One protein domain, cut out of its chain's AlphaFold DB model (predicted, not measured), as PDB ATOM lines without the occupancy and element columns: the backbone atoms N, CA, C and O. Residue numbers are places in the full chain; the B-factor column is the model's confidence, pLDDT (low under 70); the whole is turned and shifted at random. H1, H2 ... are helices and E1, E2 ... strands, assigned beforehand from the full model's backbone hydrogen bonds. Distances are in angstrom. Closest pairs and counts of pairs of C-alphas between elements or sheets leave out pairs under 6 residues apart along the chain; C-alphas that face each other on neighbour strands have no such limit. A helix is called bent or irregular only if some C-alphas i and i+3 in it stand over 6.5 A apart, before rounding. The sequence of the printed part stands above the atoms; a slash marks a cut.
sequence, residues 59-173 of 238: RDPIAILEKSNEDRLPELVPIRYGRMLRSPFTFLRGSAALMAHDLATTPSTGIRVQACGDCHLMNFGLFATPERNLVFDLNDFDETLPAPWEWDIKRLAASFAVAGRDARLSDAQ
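AT A GLANCE: This is residues 59 to 173 of the 238 residues of an uncharacterized protein of Azotobacter chroococcum NCIMB 8003 (UniProt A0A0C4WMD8). A group of crossed helices stands at one end of the domain and a two-stranded arm, the hairpin of E2 and E3, at the other: H3 packs on residues 159 to 166 of the longest helix, H5, H1 packs on H4 and is apart from H5, and H2 meets H3 only at a corner. The hairpin of E2 and E3 reaches away from the helices, and the small two-stranded sheet of E1 and E4 lies by the first residues of H5. The printed part has 115 residues, with named elements in the order H1, H2, H3, H4, E1, E2, E3, E4, H5; both sheets are antiparallel, and the class is mixed, helices and strands. It is only just compact, close to loose, with a radius of gyration of the C-alphas of 15.6 A and spans of 44 by 39 by 35 A.

IN THESE COORDINATES: H1 covers residues 61 to 67, beginning at C-alpha 61 (9.328, -0.877, -9.020). H2, residues 74 to 84, is 16.0 A long and only just irregular: C-alphas 75 and 78 are 6.7 A apart. H3 is residues 88 to 93 and H4 residues 96 to 103. The strands are E1, residues 112 to 115, E2, residues 124 to 128, E3, residues 134 to 138, and E4, residues 145 to 148; E2 is 13.4 A long and E3 12.9 A. H5, residues 150 to 166, is 24.0 A long and ends at C-alpha 166 (13.408, 15.671, 2.187).

HOW THE PARTS SIT: H1 touches H4 at a steep tilt of 57 degrees, opposite ways; their closest C-alphas, of Ile 64 and Leu 98, are 6.3 A apart. H2 and H3 touch only at the corner, with the C-alphas of Met 84 and Phe 91 closest at 4.3 A. H3 touches residues 159 to 166 of H5 at a shallow tilt of 30 degrees, opposite ways; the closest C-alphas, of Phe 89 and Ala 163, are 5.6 A apart. H4 and H5 only just touch, with 3 pairs of C-alphas within 8 A, the closest those of Leu 103 and Trp 151 at 6.7 A. E1 and E4 are antiparallel, with N 113 and O 147 within hydrogen-bond range at 2.9 A. E2 and E3 form a hairpin, with N 127 and O 135 within hydrogen-bond range at 2.8 A. The closest C-alphas of E1 and H5, of Ala 115 and Asp 152, are 6.6 A apart. Every O i to N i+4 pair is within hydrogen-bond range in H1, H3, H4 and H5; in H2 it is 5 of 7.

THE WHOLE: The C-alphas farthest apart, of Arg 59 and Glu 131, are 47.9 A apart. Residues 70 to 76, of which 74 to 76 belong to H2, stand free. The printed part has no cut and no long link. The mean pLDDT of the printed part is 92.7, and residues 171 to 173 are under 70.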
ATOM      1  N   ARG A  59       3.060  -4.644  -8.424       80.44
ATOM      2  CA  ARG A  59       4.027  -3.538  -8.361       80.44
ATOM      3  C   ARG A  59       5.426  -4.077  -8.116       80.44
ATOM      4  O   ARG A  59       5.778  -4.381  -6.982       80.44
ATOM      5  N   ASP A  60       6.211  -4.170  -9.184       90.12
ATOM      6  CA  ASP A  60       7.661  -4.345  -9.103       90.12
ATOM      7  C   ASP A  60       8.336  -3.051  -9.587       90.12
ATOM      8  O   ASP A  60       8.500  -2.842 -10.793       90.12
ATOM      9  N   PRO A  61       8.694  -2.138  -8.661       90.25
ATOM     10  CA  PRO A  61       9.328  -0.877  -9.020       90.25
ATOM     11  C   PRO A  61      10.652  -1.062  -9.756       90.25
ATOM     12  O   PRO A  61      11.011  -0.214 -10.567       90.25
ATOM     13  N   ILE A  62      11.383  -2.145  -9.476       92.50
ATOM     14  CA  ILE A  62      12.673  -2.398 -10.111       92.50
ATOM     15  C   ILE A  62      12.448  -2.858 -11.542       92.50
ATOM     16  O   ILE A  62      13.019  -2.245 -12.439       92.50
ATOM     17  N   ALA A  63      11.540  -3.808 -11.774       93.75
ATOM     18  CA  ALA A  63      11.208  -4.253 -13.126       93.75
ATOM     19  C   ALA A  63      10.678  -3.106 -14.009       93.75
ATOM     20  O   ALA A  63      11.039  -3.009 -15.180       93.75
ATOM     21  N   ILE A  64       9.868  -2.190 -13.460       93.81
ATOM     22  CA  ILE A  64       9.399  -1.001 -14.199       93.81
ATOM     23  C   ILE A  64      10.575  -0.083 -14.565       93.81
ATOM     24  O   ILE A  64      10.654   0.423 -15.688       93.81
ATOM     25  N   LEU A  65      11.509   0.137 -13.635       94.44
ATOM     26  CA  LEU A  65      12.692   0.952 -13.902       94.44
ATOM     27  C   LEU A  65      13.622   0.288 -14.922       94.44
ATOM     28  O   LEU A  65      14.094   0.977 -15.822       94.44
ATOM     29  N   GLU A  66      13.844  -1.020 -14.823       95.00
ATOM     30  CA  GLU A  66      14.612  -1.811 -15.790       95.00
ATOM     31  C   GLU A  66      13.981  -1.744 -17.181       95.00
ATOM     32  O   GLU A  66      14.678  -1.437 -18.145       95.00
ATOM     33  N   LYS A  67      12.653  -1.886 -17.278       94.38
ATOM     34  CA  LYS A  67      11.917  -1.716 -18.537       94.38
ATOM     35  C   LYS A  67      12.125  -0.323 -19.136       94.38
ATOM     36  O   LYS A  67      12.382  -0.198 -20.326       94.38
ATOM     37  N   SER A  68      12.111   0.724 -18.306       92.12
ATOM     38  CA  SER A  68      12.388   2.108 -18.743       92.12
ATOM     39  C   SER A  68      13.853   2.381 -19.134       92.12
ATOM     40  O   SER A  68      14.190   3.510 -19.504       92.12
ATOM     41  N   ASN A  69      14.751   1.403 -18.970       94.69
ATOM     42  CA  ASN A  69      16.161   1.497 -19.349       94.69
ATOM     43  C   ASN A  69      16.485   0.774 -20.664       94.69
ATOM     44  O   ASN A  69      17.609   0.936 -21.126       94.69
ATOM     45  N   GLU A  70      15.563   0.002 -21.255       94.12
ATOM     46  CA  GLU A  70      15.852  -0.823 -22.444       94.12
ATOM     47  C   GLU A  70      16.413  -0.008 -23.620       94.12
ATOM     48  O   GLU A  70      17.361  -0.448 -24.264       94.12
ATOM     49  N   ASP A  71      15.904   1.208 -23.830       91.12
ATOM     50  CA  ASP A  71      16.334   2.100 -24.917       91.12
ATOM     51  C   ASP A  71      17.431   3.100 -24.496       91.12
ATOM     52  O   ASP A  71      17.754   4.041 -25.224       91.12
ATOM     53  N   ARG A  72      18.007   2.948 -23.295       92.50
ATOM     54  CA  ARG A  72      19.041   3.854 -22.772       92.50
ATOM     55  C   ARG A  72      20.440   3.296 -23.013       92.50
ATOM     56  O   ARG A  72      20.654   2.088 -23.018       92.50
ATOM     57  N   LEU A  73      21.418   4.196 -23.119       96.44
ATOM     58  CA  LEU A  73      22.836   3.830 -23.185       96.44
ATOM     59  C   LEU A  73      23.241   3.019 -21.934       96.44
ATOM     60  O   LEU A  73      23.166   3.570 -20.824       96.44
ATOM     61  N   PRO A  74      23.659   1.744 -22.073       96.00
ATOM     62  CA  PRO A  74      23.901   0.848 -20.940       96.00
ATOM     63  C   PRO A  74      24.908   1.392 -19.921       96.00
ATOM     64  O   PRO A  74      24.732   1.228 -18.714       96.00
ATOM     65  N   GLU A  75      25.937   2.098 -20.382       97.19
ATOM     66  CA  GLU A  75      26.975   2.710 -19.553       97.19
ATOM     67  C   GLU A  75      26.463   3.874 -18.686       97.19
ATOM     68  O   GLU A  75      27.060   4.188 -17.652       97.19
ATOM     69  N   LEU A  76      25.335   4.494 -19.054       96.88
ATOM     70  CA  LEU A  76      24.716   5.585 -18.294       96.88
ATOM     71  C   LEU A  76      23.672   5.094 -17.282       96.88
ATOM     72  O   LEU A  76      23.342   5.825 -16.342       96.88
ATOM     73  N   VAL A  77      23.181   3.858 -17.414       96.50
ATOM     74  CA  VAL A  77      22.186   3.275 -16.499       96.50
ATOM     75  C   VAL A  77      22.680   3.251 -15.039       96.50
ATOM     76  O   VAL A  77      21.942   3.714 -14.160       96.50
ATOM     77  N   PRO A  78      23.927   2.842 -14.722       96.69
ATOM     78  CA  PRO A  78      24.444   2.924 -13.353       96.69
ATOM     79  C   PRO A  78      24.500   4.357 -12.808       96.69
ATOM     80  O   PRO A  78      24.246   4.582 -11.625       96.69
ATOM     81  N   ILE A  79      24.789   5.346 -13.663       97.00
ATOM     82  CA  ILE A  79      24.825   6.763 -13.273       97.00
ATOM     83  C   ILE A  79      23.412   7.255 -12.943       97.00
ATOM     84  O   ILE A  79      23.233   7.955 -11.941       97.00
ATOM     85  N   ARG A  80      22.405   6.863 -13.738       94.94
ATOM     86  CA  ARG A  80      20.986   7.139 -13.464       94.94
ATOM     87  C   ARG A  80      20.601   6.616 -12.083       94.94
ATOM     88  O   ARG A  80      20.161   7.402 -11.243       94.94
ATOM     89  N   TYR A  81      20.839   5.333 -11.813       96.56
ATOM     90  CA  TYR A  81      20.530   4.748 -10.506       96.56
ATOM     91  C   TYR A  81      21.309   5.421  -9.370       96.56
ATOM     92  O   TYR A  81      20.721   5.778  -8.350       96.56
ATOM     93  N   GLY A  82      22.601   5.703  -9.561       97.31
ATOM     94  CA  GLY A  82      23.416   6.413  -8.572       97.31
ATOM     95  C   GLY A  82      22.894   7.817  -8.238       97.31
ATOM     96  O   GLY A  82      22.982   8.252  -7.089       97.31
ATOM     97  N   ARG A  83      22.311   8.531  -9.210       96.50
ATOM     98  CA  ARG A  83      21.648   9.826  -8.979       96.50
ATOM     99  C   ARG A  83      20.304   9.664  -8.271       96.50
ATOM    100  O   ARG A  83      20.019  10.446  -7.368       96.50
ATOM    101  N   MET A  84      19.517   8.655  -8.640       96.56
ATOM    102  CA  MET A  84      18.215   8.375  -8.029       96.56
ATOM    103  C   MET A  84      18.326   8.013  -6.546       96.56
ATOM    104  O   MET A  84      17.506   8.466  -5.755       96.56
ATOM    105  N   LEU A  85      19.362   7.262  -6.159       96.12
ATOM    106  CA  LEU A  85      19.576   6.772  -4.792       96.12
ATOM    107  C   LEU A  85      19.922   7.855  -3.752       96.12
ATOM    108  O   LEU A  85      20.058   7.534  -2.573       96.12
ATOM    109  N   ARG A  86      20.096   9.124  -4.146       95.81
ATOM    110  CA  ARG A  86      20.550  10.178  -3.221       95.81
ATOM    111  C   ARG A  86      19.512  10.576  -2.175       95.81
ATOM    112  O   ARG A  86      19.890  10.820  -1.033       95.81
ATOM    113  N   SER A  87      18.244  10.679  -2.554       95.25
ATOM    114  CA  SER A  87      17.142  11.009  -1.654       95.25
ATOM    115  C   SER A  87      15.795  10.523  -2.206       95.25
ATOM    116  O   SER A  87      15.687  10.229  -3.402       95.25
ATOM    117  N   PRO A  88      14.732  10.456  -1.381       94.62
ATOM    118  CA  PRO A  88      13.383  10.156  -1.866       94.62
ATOM    119  C   PRO A  88      12.934  11.100  -2.988       94.62
ATOM    120  O   PRO A  88      12.257  10.679  -3.924       94.62
ATOM    121  N   PHE A  89      13.354  12.367  -2.933       95.19
ATOM    122  CA  PHE A  89      13.038  13.341  -3.968       95.19
ATOM    123  C   PHE A  89      13.785  13.054  -5.277       95.19
ATOM    124  O   PHE A  89      13.170  13.074  -6.341       95.19
ATOM    125  N   THR A  90      15.079  12.709  -5.237       95.44
ATOM    126  CA  THR A  90      15.802  12.314  -6.463       95.44
ATOM    127  C   THR A  90      15.281  11.006  -7.052       95.44
ATOM    128  O   THR A  90      15.288  10.848  -8.272       95.44
ATOM    129  N   PHE A  91      14.798  10.089  -6.210       95.75
ATOM    130  CA  PHE A  91      14.121   8.879  -6.664       95.75
ATOM    131  C   PHE A  91      12.821   9.213  -7.404       95.75
ATOM    132  O   PHE A  91      12.634   8.733  -8.522       95.75
ATOM    133  N   LEU A  92      11.959  10.066  -6.833       95.50
ATOM    134  CA  LEU A  92      10.706  10.502  -7.466       95.50
ATOM    135  C   LEU A  92      10.960  11.093  -8.856       95.50
ATOM    136  O   LEU A  92      10.302  10.697  -9.817       95.50
ATOM    137  N   ARG A  93      11.962  11.972  -8.974       94.31
ATOM    138  CA  ARG A  93      12.350  12.581 -10.254       94.31
ATOM    139  C   ARG A  93      12.765  11.536 -11.291       94.31
ATOM    140  O   ARG A  93      12.255  11.528 -12.394       94.31
ATOM    141  N   GLY A  94      13.619  10.579 -10.927       93.81
ATOM    142  CA  GLY A  94      14.096   9.561 -11.876       93.81
ATOM    143  C   GLY A  94      13.133   8.401 -12.171       93.81
ATOM    144  O   GLY A  94      13.532   7.456 -12.858       93.81
ATOM    145  N   SER A  95      11.907   8.425 -11.636       94.44
ATOM    146  CA  SER A  95      10.941   7.315 -11.693       94.44
ATOM    147  C   SER A  95       9.588   7.702 -12.316       94.44
ATOM    148  O   SER A  95       8.535   7.275 -11.842       94.44
ATOM    149  N   ALA A  96       9.598   8.483 -13.404       94.25
ATOM    150  CA  ALA A  96       8.395   8.862 -14.165       94.25
ATOM    151  C   ALA A  96       7.484   7.666 -14.494       94.25
ATOM    152  O   ALA A  96       6.315   7.649 -14.099       94.25
ATOM    153  N   ALA A  97       8.056   6.607 -15.075       93.25
ATOM    154  CA  ALA A  97       7.338   5.381 -15.428       93.25
ATOM    155  C   ALA A  97       6.625   4.697 -14.243       93.25
ATOM    156  O   ALA A  97       5.535   4.154 -14.409       93.25
ATOM    157  N   LEU A  98       7.203   4.744 -13.035       92.50
ATOM    158  CA  LEU A  98       6.594   4.141 -11.845       92.50
ATOM    159  C   LEU A  98       5.301   4.861 -11.464       92.50
ATOM    160  O   LEU A  98       4.297   4.226 -11.158       92.50
ATOM    161  N   MET A  99       5.311   6.191 -11.529       90.50
ATOM    162  CA  MET A  99       4.118   6.968 -11.233       90.50
ATOM    163  C   MET A  99       3.066   6.834 -12.331       90.50
ATOM    164  O   MET A  99       1.890   6.715 -12.011       90.50
ATOM    165  N   ALA A 100       3.462   6.808 -13.605       92.25
ATOM    166  CA  ALA A 100       2.533   6.538 -14.701       92.25
ATOM    167  C   ALA A 100       1.812   5.191 -14.505       92.25
ATOM    168  O   ALA A 100       0.591   5.118 -14.638       92.25
ATOM    169  N   HIS A 101       2.549   4.154 -14.094       91.88
ATOM    170  CA  HIS A 101       1.979   2.858 -13.727       91.88
ATOM    171  C   HIS A 101       0.992   2.973 -12.553       91.88
ATOM    172  O   HIS A 101      -0.129   2.477 -12.638       91.88
ATOM    173  N   ASP A 102       1.374   3.667 -11.478       89.94
ATOM    174  CA  ASP A 102       0.526   3.846 -10.293       89.94
ATOM    175  C   ASP A 102      -0.742   4.680 -10.582       89.94
ATOM    176  O   ASP A 102      -1.781   4.482  -9.950       89.94
ATOM    177  N   LEU A 103      -0.669   5.618 -11.531       91.62
ATOM    178  CA  LEU A 103      -1.766   6.510 -11.909       91.62
ATOM    179  C   LEU A 103      -2.725   5.911 -12.940       91.62
ATOM    180  O   LEU A 103      -3.868   6.377 -13.026       91.62
ATOM    181  N   ALA A 104      -2.295   4.884 -13.677       90.94
ATOM    182  CA  ALA A 104      -3.079   4.221 -14.719       90.94
ATOM    183  C   ALA A 104      -4.421   3.668 -14.220       90.94
ATOM    184  O   ALA A 104      -5.370   3.565 -14.994       90.94
ATOM    185  N   THR A 105      -4.521   3.355 -12.927       88.50
ATOM    186  CA  THR A 105      -5.737   2.826 -12.296       88.50
ATOM    187  C   THR A 105      -6.500   3.867 -11.476       88.50
ATOM    188  O   THR A 105      -7.459   3.520 -10.790       88.50
ATOM    189  N   THR A 106      -6.073   5.135 -11.483       90.75
ATOM    190  CA  THR A 106      -6.728   6.198 -10.703       90.75
ATOM    191  C   THR A 106      -7.879   6.844 -11.479       90.75
ATOM    192  O   THR A 106      -7.871   6.814 -12.712       90.75
ATOM    193  N   PRO A 107      -8.852   7.479 -10.796       93.19
ATOM    194  CA  PRO A 107      -9.927   8.191 -11.479       93.19
ATOM    195  C   PRO A 107      -9.389   9.247 -12.448       93.19
ATOM    196  O   PRO A 107      -8.460   9.996 -12.111       93.19
ATOM    197  N   SER A 108     -10.003   9.307 -13.630       94.69
ATOM    198  CA  SER A 108      -9.693  10.239 -14.711       94.69
ATOM    199  C   SER A 108     -10.982  10.789 -15.307       94.69
ATOM    200  O   SER A 108     -11.926  10.043 -15.558       94.69
ATOM    201  N   THR A 109     -10.990  12.087 -15.592       95.19
ATOM    202  CA  THR A 109     -12.076  12.780 -16.298       95.19
ATOM    203  C   THR A 109     -12.187  12.391 -17.776       95.19
ATOM    204  O   THR A 109     -13.122  12.813 -18.452       95.19
ATOM    205  N   GLY A 110     -11.225  11.628 -18.308       94.31
ATOM    206  CA  GLY A 110     -11.139  11.283 -19.729       94.31
ATOM    207  C   GLY A 110     -10.598  12.411 -20.615       94.31
ATOM    208  O   GLY A 110     -10.386  12.198 -21.809       94.31
ATOM    209  N   ILE A 111     -10.324  13.596 -20.057       94.44
ATOM    210  CA  ILE A 111      -9.679  14.689 -20.786       94.44
ATOM    211  C   ILE A 111      -8.196  14.357 -20.943       94.44
ATOM    212  O   ILE A 111      -7.432  14.391 -19.978       94.44
ATOM    213  N   ARG A 112      -7.786  14.066 -22.178       95.25
ATOM    214  CA  ARG A 112      -6.381  13.840 -22.519       95.25
ATOM    215  C   ARG A 112      -5.743  15.112 -23.060       95.25
ATOM    216  O   ARG A 112      -6.345  15.823 -23.861       95.25
ATOM    217  N   VAL A 113      -4.514  15.355 -22.633       95.25
ATOM    218  CA  VAL A 113      -3.639  16.432 -23.105       95.25
ATOM    219  C   VAL A 113      -2.308  15.830 -23.536       95.25
ATOM    220  O   VAL A 113      -2.014  14.684 -23.190       95.25
ATOM    221  N   GLN A 114      -1.496  16.589 -24.268       96.19
ATOM    222  CA  GLN A 114      -0.077  16.266 -24.382       96.19
ATOM    223  C   GLN A 114       0.568  16.574 -23.025       96.19
ATOM    224  O   GLN A 114       0.824  17.734 -22.713       96.19
ATOM    225  N   ALA A 115       0.719  15.553 -22.187       95.56
ATOM    226  CA  ALA A 115       1.265  15.704 -20.846       95.56
ATOM    227  C   ALA A 115       2.792  15.822 -20.902       95.56
ATOM    228  O   ALA A 115       3.433  15.275 -21.804       95.56
ATOM    229  N   CYS A 116       3.370  16.503 -19.918       94.81
ATOM    230  CA  CYS A 116       4.810  16.515 -19.683       94.81
ATOM    231  C   CYS A 116       5.302  15.113 -19.297       94.81
ATOM    232  O   CYS A 116       6.368  14.700 -19.741       94.81
ATOM    233  N   GLY A 117       4.523  14.379 -18.493       93.25
ATOM    234  CA  GLY A 117       4.845  13.020 -18.045       93.25
ATOM    235  C   GLY A 117       5.889  12.971 -16.925       93.25
ATOM    236  O   GLY A 117       5.811  12.093 -16.061       93.25
ATOM    237  N   ASP A 118       6.777  13.969 -16.849       94.81
ATOM    238  CA  ASP A 118       7.713  14.188 -15.740       94.81
ATOM    239  C   ASP A 118       7.510  15.534 -15.008       94.81
ATOM    240  O   ASP A 118       8.447  16.221 -14.595       94.81
ATOM    241  N   CYS A 119       6.252  15.941 -14.817       95.56
ATOM    242  CA  CYS A 119       5.922  17.203 -14.155       95.56
ATOM    243  C   CYS A 119       6.247  17.172 -12.646       95.56
ATOM    244  O   CYS A 119       5.470  16.668 -11.836       95.56
ATOM    245  N   HIS A 120       7.397  17.718 -12.244       95.62
ATOM    246  CA  HIS A 120       7.837  17.789 -10.845       95.62
ATOM    247  C   HIS A 120       8.492  19.141 -10.514       95.62
ATOM    248  O   HIS A 120       8.996  19.820 -11.402       95.62
ATOM    249  N   LEU A 121       8.602  19.500  -9.228       94.25
ATOM    250  CA  LEU A 121       9.136  20.794  -8.763       94.25
ATOM    251  C   LEU A 121      10.445  21.231  -9.453       94.25
ATOM    252  O   LEU A 121      10.542  22.352  -9.933       94.25
ATOM    253  N   MET A 122      11.437  20.343  -9.556       92.12
ATOM    254  CA  MET A 122      12.738  20.653 -10.178       92.12
ATOM    255  C   MET A 122      12.756  20.573 -11.714       92.12
ATOM    256  O   MET A 122      13.837  20.608 -12.295       92.12
ATOM    257  N   ASN A 123      11.603  20.376 -12.356       93.75
ATOM    258  CA  ASN A 123      11.464  20.428 -13.809       93.75
ATOM    259  C   ASN A 123      11.040  21.839 -14.232       93.75
ATOM    260  O   ASN A 123      11.178  22.207 -15.384       93.75
ATOM    261  N   PHE A 124      10.601  22.681 -13.296       94.00
ATOM    262  CA  PHE A 124      10.340  24.084 -13.574       94.00
ATOM    263  C   PHE A 124      11.605  24.930 -13.412       94.00
ATOM    264  O   PHE A 124      12.413  24.706 -12.507       94.00
ATOM    265  N   GLY A 125      11.769  25.923 -14.280       91.38
ATOM    266  CA  GLY A 125      12.900  26.843 -14.281       91.38
ATOM    267  C   GLY A 125      12.519  28.238 -14.762       91.38
ATOM    268  O   GLY A 125      11.423  28.461 -15.272       91.38
ATOM    269  N   LEU A 126      13.439  29.186 -14.576       93.00
ATOM    270  CA  LEU A 126      13.375  30.508 -15.196       93.00
ATOM    271  C   LEU A 126      14.356  30.552 -16.366       93.00
ATOM    272  O   LEU A 126      15.549  30.299 -16.182       93.00
ATOM    273  N   PHE A 127      13.860  30.929 -17.536       89.81
ATOM    274  CA  PHE A 127      14.627  31.011 -18.772       89.81
ATOM    275  C   PHE A 127      14.635  32.440 -19.287       89.81
ATOM    276  O   PHE A 127      13.620  33.134 -19.253       89.81
ATOM    277  N   ALA A 128      15.793  32.884 -19.768       92.94
ATOM    278  CA  ALA A 128      15.911  34.180 -20.410       92.94
ATOM    279  C   ALA A 128      15.450  34.081 -21.866       92.94
ATOM    280  O   ALA A 128      15.944  33.237 -22.614       92.94
ATOM    281  N   THR A 129      14.542  34.961 -22.278       92.19
ATOM    282  CA  THR A 129      14.183  35.123 -23.690       92.19
ATOM    283  C   THR A 129      15.166  36.070 -24.387       92.19
ATOM    284  O   THR A 129      15.821  36.880 -23.715       92.19
ATOM    285  N   PRO A 130      15.273  36.023 -25.728       92.69
ATOM    286  CA  PRO A 130      16.082  36.975 -26.495       92.69
ATOM    287  C   PRO A 130      15.725  38.443 -26.213       92.69
ATOM    288  O   PRO A 130      16.592  39.315 -26.220       92.69
ATOM    289  N   GLU A 131      14.464  38.711 -25.873       95.81
ATOM    290  CA  GLU A 131      13.929  40.031 -25.521       95.81
ATOM    291  C   GLU A 131      14.279  40.459 -24.084       95.81
ATOM    292  O   GLU A 131      13.796  41.486 -23.612       95.81
ATOM    293  N   ARG A 132      15.138  39.700 -23.387       92.50
ATOM    294  CA  ARG A 132      15.554  39.920 -21.991       92.50
ATOM    295  C   ARG A 132      14.415  39.797 -20.976       92.50
ATOM    296  O   ARG A 132      14.498  40.372 -19.891       92.50
ATOM    297  N   ASN A 133      13.393  39.007 -21.295       93.69
ATOM    298  CA  ASN A 133      12.363  38.623 -20.334       93.69
ATOM    299  C   ASN A 133      12.761  37.335 -19.609       93.69
ATOM    300  O   ASN A 133      13.496  36.513 -20.151       93.69
ATOM    301  N   LEU A 134      12.259  37.150 -18.386       92.38
ATOM    302  CA  LEU A 134      12.322  35.866 -17.690       92.38
ATOM    303  C   LEU A 134      10.986  35.148 -17.856       92.38
ATOM    304  O   LEU A 134       9.950  35.671 -17.451       92.38
ATOM    305  N   VAL A 135      11.019  33.953 -18.438       93.00
ATOM    306  CA  VAL A 135       9.856  33.077 -18.596       93.00
ATOM    307  C   VAL A 135       9.995  31.901 -17.646       93.00
ATOM    308  O   VAL A 135      11.065  31.308 -17.530       93.00
ATOM    309  N   PHE A 136       8.912  31.588 -16.944       93.31
ATOM    310  CA  PHE A 136       8.811  30.404 -16.104       93.31
ATOM    311  C   PHE A 136       8.220  29.259 -16.925       93.31
ATOM    312  O   PHE A 136       7.094  29.391 -17.403       93.31
ATOM    313  N   ASP A 137       8.971  28.173 -17.096       92.12
ATOM    314  CA  ASP A 137       8.563  27.038 -17.935       92.12
ATOM    315  C   ASP A 137       9.146  25.703 -17.433       92.12
ATOM    316  O   ASP A 137       9.911  25.672 -16.462       92.12
ATOM    317  N   LEU A 138       8.777  24.603 -18.088       91.50
ATOM    318  CA  LEU A 138       9.359  23.271 -17.927       91.50
ATOM    319  C   LEU A 138      10.707  23.150 -18.664       91.50
ATOM    320  O   LEU A 138      10.919  23.776 -19.700       91.50
ATOM    321  N   ASN A 139      11.627  22.344 -18.127       88.50
ATOM    322  CA  ASN A 139      12.968  22.144 -18.684       88.50
ATOM    323  C   ASN A 139      13.035  20.966 -19.667       88.50
ATOM    324  O   ASN A 139      13.806  21.038 -20.623       88.50
ATOM    325  N   ASP A 140      12.296  19.880 -19.418       86.06
ATOM    326  CA  ASP A 140      12.374  18.643 -20.202       86.06
ATOM    327  C   ASP A 140      11.002  18.107 -20.654       86.06
ATOM    328  O   ASP A 140       9.959  18.335 -20.036       86.06
ATOM    329  N   PHE A 141      11.017  17.412 -21.797       90.75
ATOM    330  CA  PHE A 141       9.839  16.813 -22.439       90.75
ATOM    331  C   PHE A 141      10.109  15.378 -22.925       90.75
ATOM    332  O   PHE A 141       9.363  14.852 -23.747       90.75
ATOM    333  N   ASP A 142      11.162  14.730 -22.418       88.00
ATOM    334  CA  ASP A 142      11.574  13.386 -22.855       88.00
ATOM    335  C   ASP A 142      10.537  12.303 -22.501       88.00
ATOM    336  O   ASP A 142      10.489  11.252 -23.133       88.00
ATOM    337  N   GLU A 143       9.682  12.574 -21.512       91.25
ATOM    338  CA  GLU A 143       8.619  11.679 -21.045       91.25
ATOM    339  C   GLU A 143       7.231  12.130 -21.539       91.25
ATOM    340  O   GLU A 143       6.218  11.789 -20.933       91.25
ATOM    341  N   THR A 144       7.141  12.923 -22.616       94.44
ATOM    342  CA  THR A 144       5.857  13.465 -23.084       94.44
ATOM    343  C   THR A 144       4.980  12.417 -23.780       94.44
ATOM    344  O   THR A 144       5.410  11.716 -24.698       94.44
ATOM    345  N   LEU A 145       3.704  12.329 -23.390       92.56
ATOM    346  CA  LEU A 145       2.715  11.466 -24.046       92.56
ATOM    347  C   LEU A 145       1.290  12.031 -23.939       92.56
ATOM    348  O   LEU A 145       0.980  12.761 -22.993       92.56
ATOM    349  N   PRO A 146       0.368  11.648 -24.843       96.00
ATOM    350  CA  PRO A 146      -1.050  11.885 -24.626       96.00
ATOM    351  C   PRO A 146      -1.510  11.171 -23.347       96.00
ATOM    352  O   PRO A 146      -1.548   9.941 -23.298       96.00
ATOM    353  N   ALA A 147      -1.900  11.903 -22.310       95.38
ATOM    354  CA  ALA A 147      -2.290  11.334 -21.019       95.38
ATOM    355  C   ALA A 147      -3.388  12.170 -20.348       95.38
ATOM    356  O   ALA A 147      -3.630  13.308 -20.761       95.38
ATOM    357  N   PRO A 148      -4.092  11.621 -19.342       96.25
ATOM    358  CA  PRO A 148      -4.981  12.419 -18.512       96.25
ATOM    359  C   PRO A 148      -4.226  13.584 -17.860       96.25
ATOM    360  O   PRO A 148      -3.168  13.379 -17.263       96.25
ATOM    361  N   TRP A 149      -4.760  14.803 -17.958       95.38
ATOM    362  CA  TRP A 149      -4.115  16.007 -17.404       95.38
ATOM    363  C   TRP A 149      -3.884  15.912 -15.887       95.38
ATOM    364  O   TRP A 149      -2.979  16.546 -15.345       95.38
ATOM    365  N   GLU A 150      -4.684  15.095 -15.194       95.81
ATOM    366  CA  GLU A 150      -4.561  14.862 -13.760       95.81
ATOM    367  C   GLU A 150      -3.213  14.236 -13.393       95.81
ATOM    368  O   GLU A 150      -2.790  14.357 -12.245       95.81
ATOM    369  N   TRP A 151      -2.539  13.558 -14.328       95.69
ATOM    370  CA  TRP A 151      -1.277  12.879 -14.047       95.69
ATOM    371  C   TRP A 151      -0.156  13.861 -13.723       95.69
ATOM    372  O   TRP A 151       0.498  13.706 -12.690       95.69
ATOM    373  N   ASP A 152       0.005  14.908 -14.532       96.19
ATOM    374  CA  ASP A 152       1.011  15.946 -14.296       96.19
ATOM    375  C   ASP A 152       0.739  16.692 -12.986       96.19
ATOM    376  O   ASP A 152       1.649  16.908 -12.190       96.19
ATOM    377  N   ILE A 153      -0.526  17.019 -12.702       95.75
ATOM    378  CA  ILE A 153      -0.900  17.714 -11.462       95.75
ATOM    379  C   ILE A 153      -0.647  16.842 -10.230       95.75
ATOM    380  O   ILE A 153      -0.100  17.324  -9.236       95.75
ATOM    381  N   LYS A 154      -0.993  15.549 -10.284       95.56
ATOM    382  CA  LYS A 154      -0.717  14.604  -9.193       95.56
ATOM    383  C   LYS A 154       0.787  14.430  -8.981       95.56
ATOM    384  O   LYS A 154       1.227  14.400  -7.832       95.56
ATOM    385  N   ARG A 155       1.583  14.350 -10.055       95.50
ATOM    386  CA  ARG A 155       3.050  14.230  -9.976       95.50
ATOM    387  C   ARG A 155       3.679  15.476  -9.381       95.50
ATOM    388  O   ARG A 155       4.484  15.368  -8.454       95.50
ATOM    389  N   LEU A 156       3.224  16.644  -9.818       96.44
ATOM    390  CA  LEU A 156       3.677  17.917  -9.291       96.44
ATOM    391  C   LEU A 156       3.362  18.034  -7.796       96.44
ATOM    392  O   LEU A 156       4.270  18.285  -7.002       96.44
ATOM    393  N   ALA A 157       2.119  17.766  -7.388       95.56
ATOM    394  CA  ALA A 157       1.703  17.803  -5.986       95.56
ATOM    395  C   ALA A 157       2.492  16.810  -5.112       95.56
ATOM    396  O   ALA A 157       2.998  17.180  -4.048       95.56
ATOM    397  N   ALA A 158       2.671  15.570  -5.580       94.62
ATOM    398  CA  ALA A 158       3.488  14.572  -4.892       94.62
ATOM    399  C   ALA A 158       4.947  15.033  -4.748       94.62
ATOM    400  O   ALA A 158       5.554  14.843  -3.692       94.62
ATOM    401  N   SER A 159       5.499  15.694  -5.771       96.25
ATOM    402  CA  SER A 159       6.871  16.203  -5.738       96.25
ATOM    403  C   SER A 159       7.079  17.260  -4.649       96.25
ATOM    404  O   SER A 159       8.097  17.203  -3.965       96.25
ATOM    405  N   PHE A 160       6.109  18.153  -4.411       95.50
ATOM    406  CA  PHE A 160       6.169  19.129  -3.316       95.50
ATOM    407  C   PHE A 160       6.160  18.450  -1.945       95.50
ATOM    408  O   PHE A 160       6.992  18.767  -1.093       95.50
ATOM    409  N   ALA A 161       5.262  17.482  -1.741       93.44
ATOM    410  CA  ALA A 161       5.174  16.744  -0.483       93.44
ATOM    411  C   ALA A 161       6.473  15.973  -0.186       93.44
ATOM    412  O   ALA A 161       6.979  16.000   0.937       93.44
ATOM    413  N   VAL A 162       7.046  15.308  -1.194       94.56
ATOM    414  CA  VAL A 162       8.315  14.581  -1.048       94.56
ATOM    415  C   VAL A 162       9.485  15.545  -0.842       94.56
ATOM    416  O   VAL A 162      10.314  15.291   0.027       94.56
ATOM    417  N   ALA A 163       9.536  16.661  -1.576       94.00
ATOM    418  CA  ALA A 163      10.592  17.663  -1.444       94.00
ATOM    419  C   ALA A 163      10.624  18.292  -0.049       94.00
ATOM    420  O   ALA A 163      11.689  18.371   0.557       94.00
ATOM    421  N   GLY A 164       9.480  18.711   0.498       93.69
ATOM    422  CA  GLY A 164       9.486  19.318   1.828       93.69
ATOM    423  C   GLY A 164       9.766  18.304   2.942       93.69
ATOM    424  O   GLY A 164      10.428  18.661   3.912       93.69
ATOM    425  N   ARG A 165       9.404  17.022   2.777       90.94
ATOM    426  CA  ARG A 165       9.874  15.952   3.682       90.94
ATOM    427  C   ARG A 165      11.385  15.748   3.603       90.94
ATOM    428  O   ARG A 165      12.025  15.621   4.643       90.94
ATOM    429  N   ASP A 166      11.954  15.749   2.398       90.75
ATOM    430  CA  ASP A 166      13.408  15.671   2.187       90.75
ATOM    431  C   ASP A 166      14.125  16.873   2.833       90.75
ATOM    432  O   ASP A 166      15.165  16.725   3.480       90.75
ATOM    433  N   ALA A 167      13.499  18.053   2.770       90.31
ATOM    434  CA  ALA A 167      13.933  19.279   3.437       90.31
ATOM    435  C   ALA A 167      13.602  19.342   4.944       90.31
ATOM    436  O   ALA A 167      13.948  20.327   5.596       90.31
ATOM    437  N   ARG A 168      12.977  18.302   5.517       88.94
ATOM    438  CA  ARG A 168      12.572  18.208   6.935       88.94
ATOM    439  C   ARG A 168      11.634  19.329   7.400       88.94
ATOM    440  O   ARG A 168      11.683  19.727   8.563       88.94
ATOM    441  N   LEU A 169      10.784  19.822   6.505       88.69
ATOM    442  CA  LEU A 169       9.712  20.749   6.854       88.69
ATOM    443  C   LEU A 169       8.618  20.003   7.626       88.69
ATOM    444  O   LEU A 169       8.269  18.872   7.279       88.69
ATOM    445  N   SER A 170       8.094  20.620   8.682       75.44
ATOM    446  CA  SER A 170       6.964  20.078   9.438       75.44
ATOM    447  C   SER A 170       5.647  20.312   8.694       75.44
ATOM    448  O   SER A 170       5.525  21.253   7.911       75.44
ATOM    449  N   ASP A 171       4.624  19.502   8.971       67.25
ATOM    450  CA  ASP A 171       3.300  19.658   8.345       67.25
ATOM    451  C   ASP A 171       2.685  21.049   8.618       67.25
ATOM    452  O   ASP A 171       1.992  21.609   7.772       67.25
ATOM    453  N   ALA A 172       3.019  21.664   9.760       61.66
ATOM    454  CA  ALA A 172       2.618  23.033  10.096       61.66
ATOM    455  C   ALA A 172       3.261  24.103   9.190       61.66
ATOM    456  O   ALA A 172       2.728  25.201   9.078       61.66
ATOM    457  N   GLN A 173       4.389  23.795   8.542       58.72
ATOM    458  CA  GLN A 173       5.056  24.667   7.568       58.72
ATOM    459  C   GLN A 173       4.540  24.457   6.136       58.72
ATOM    460  O   GLN A 173       4.839  25.262   5.257       58.72
TER     461      GLN A 173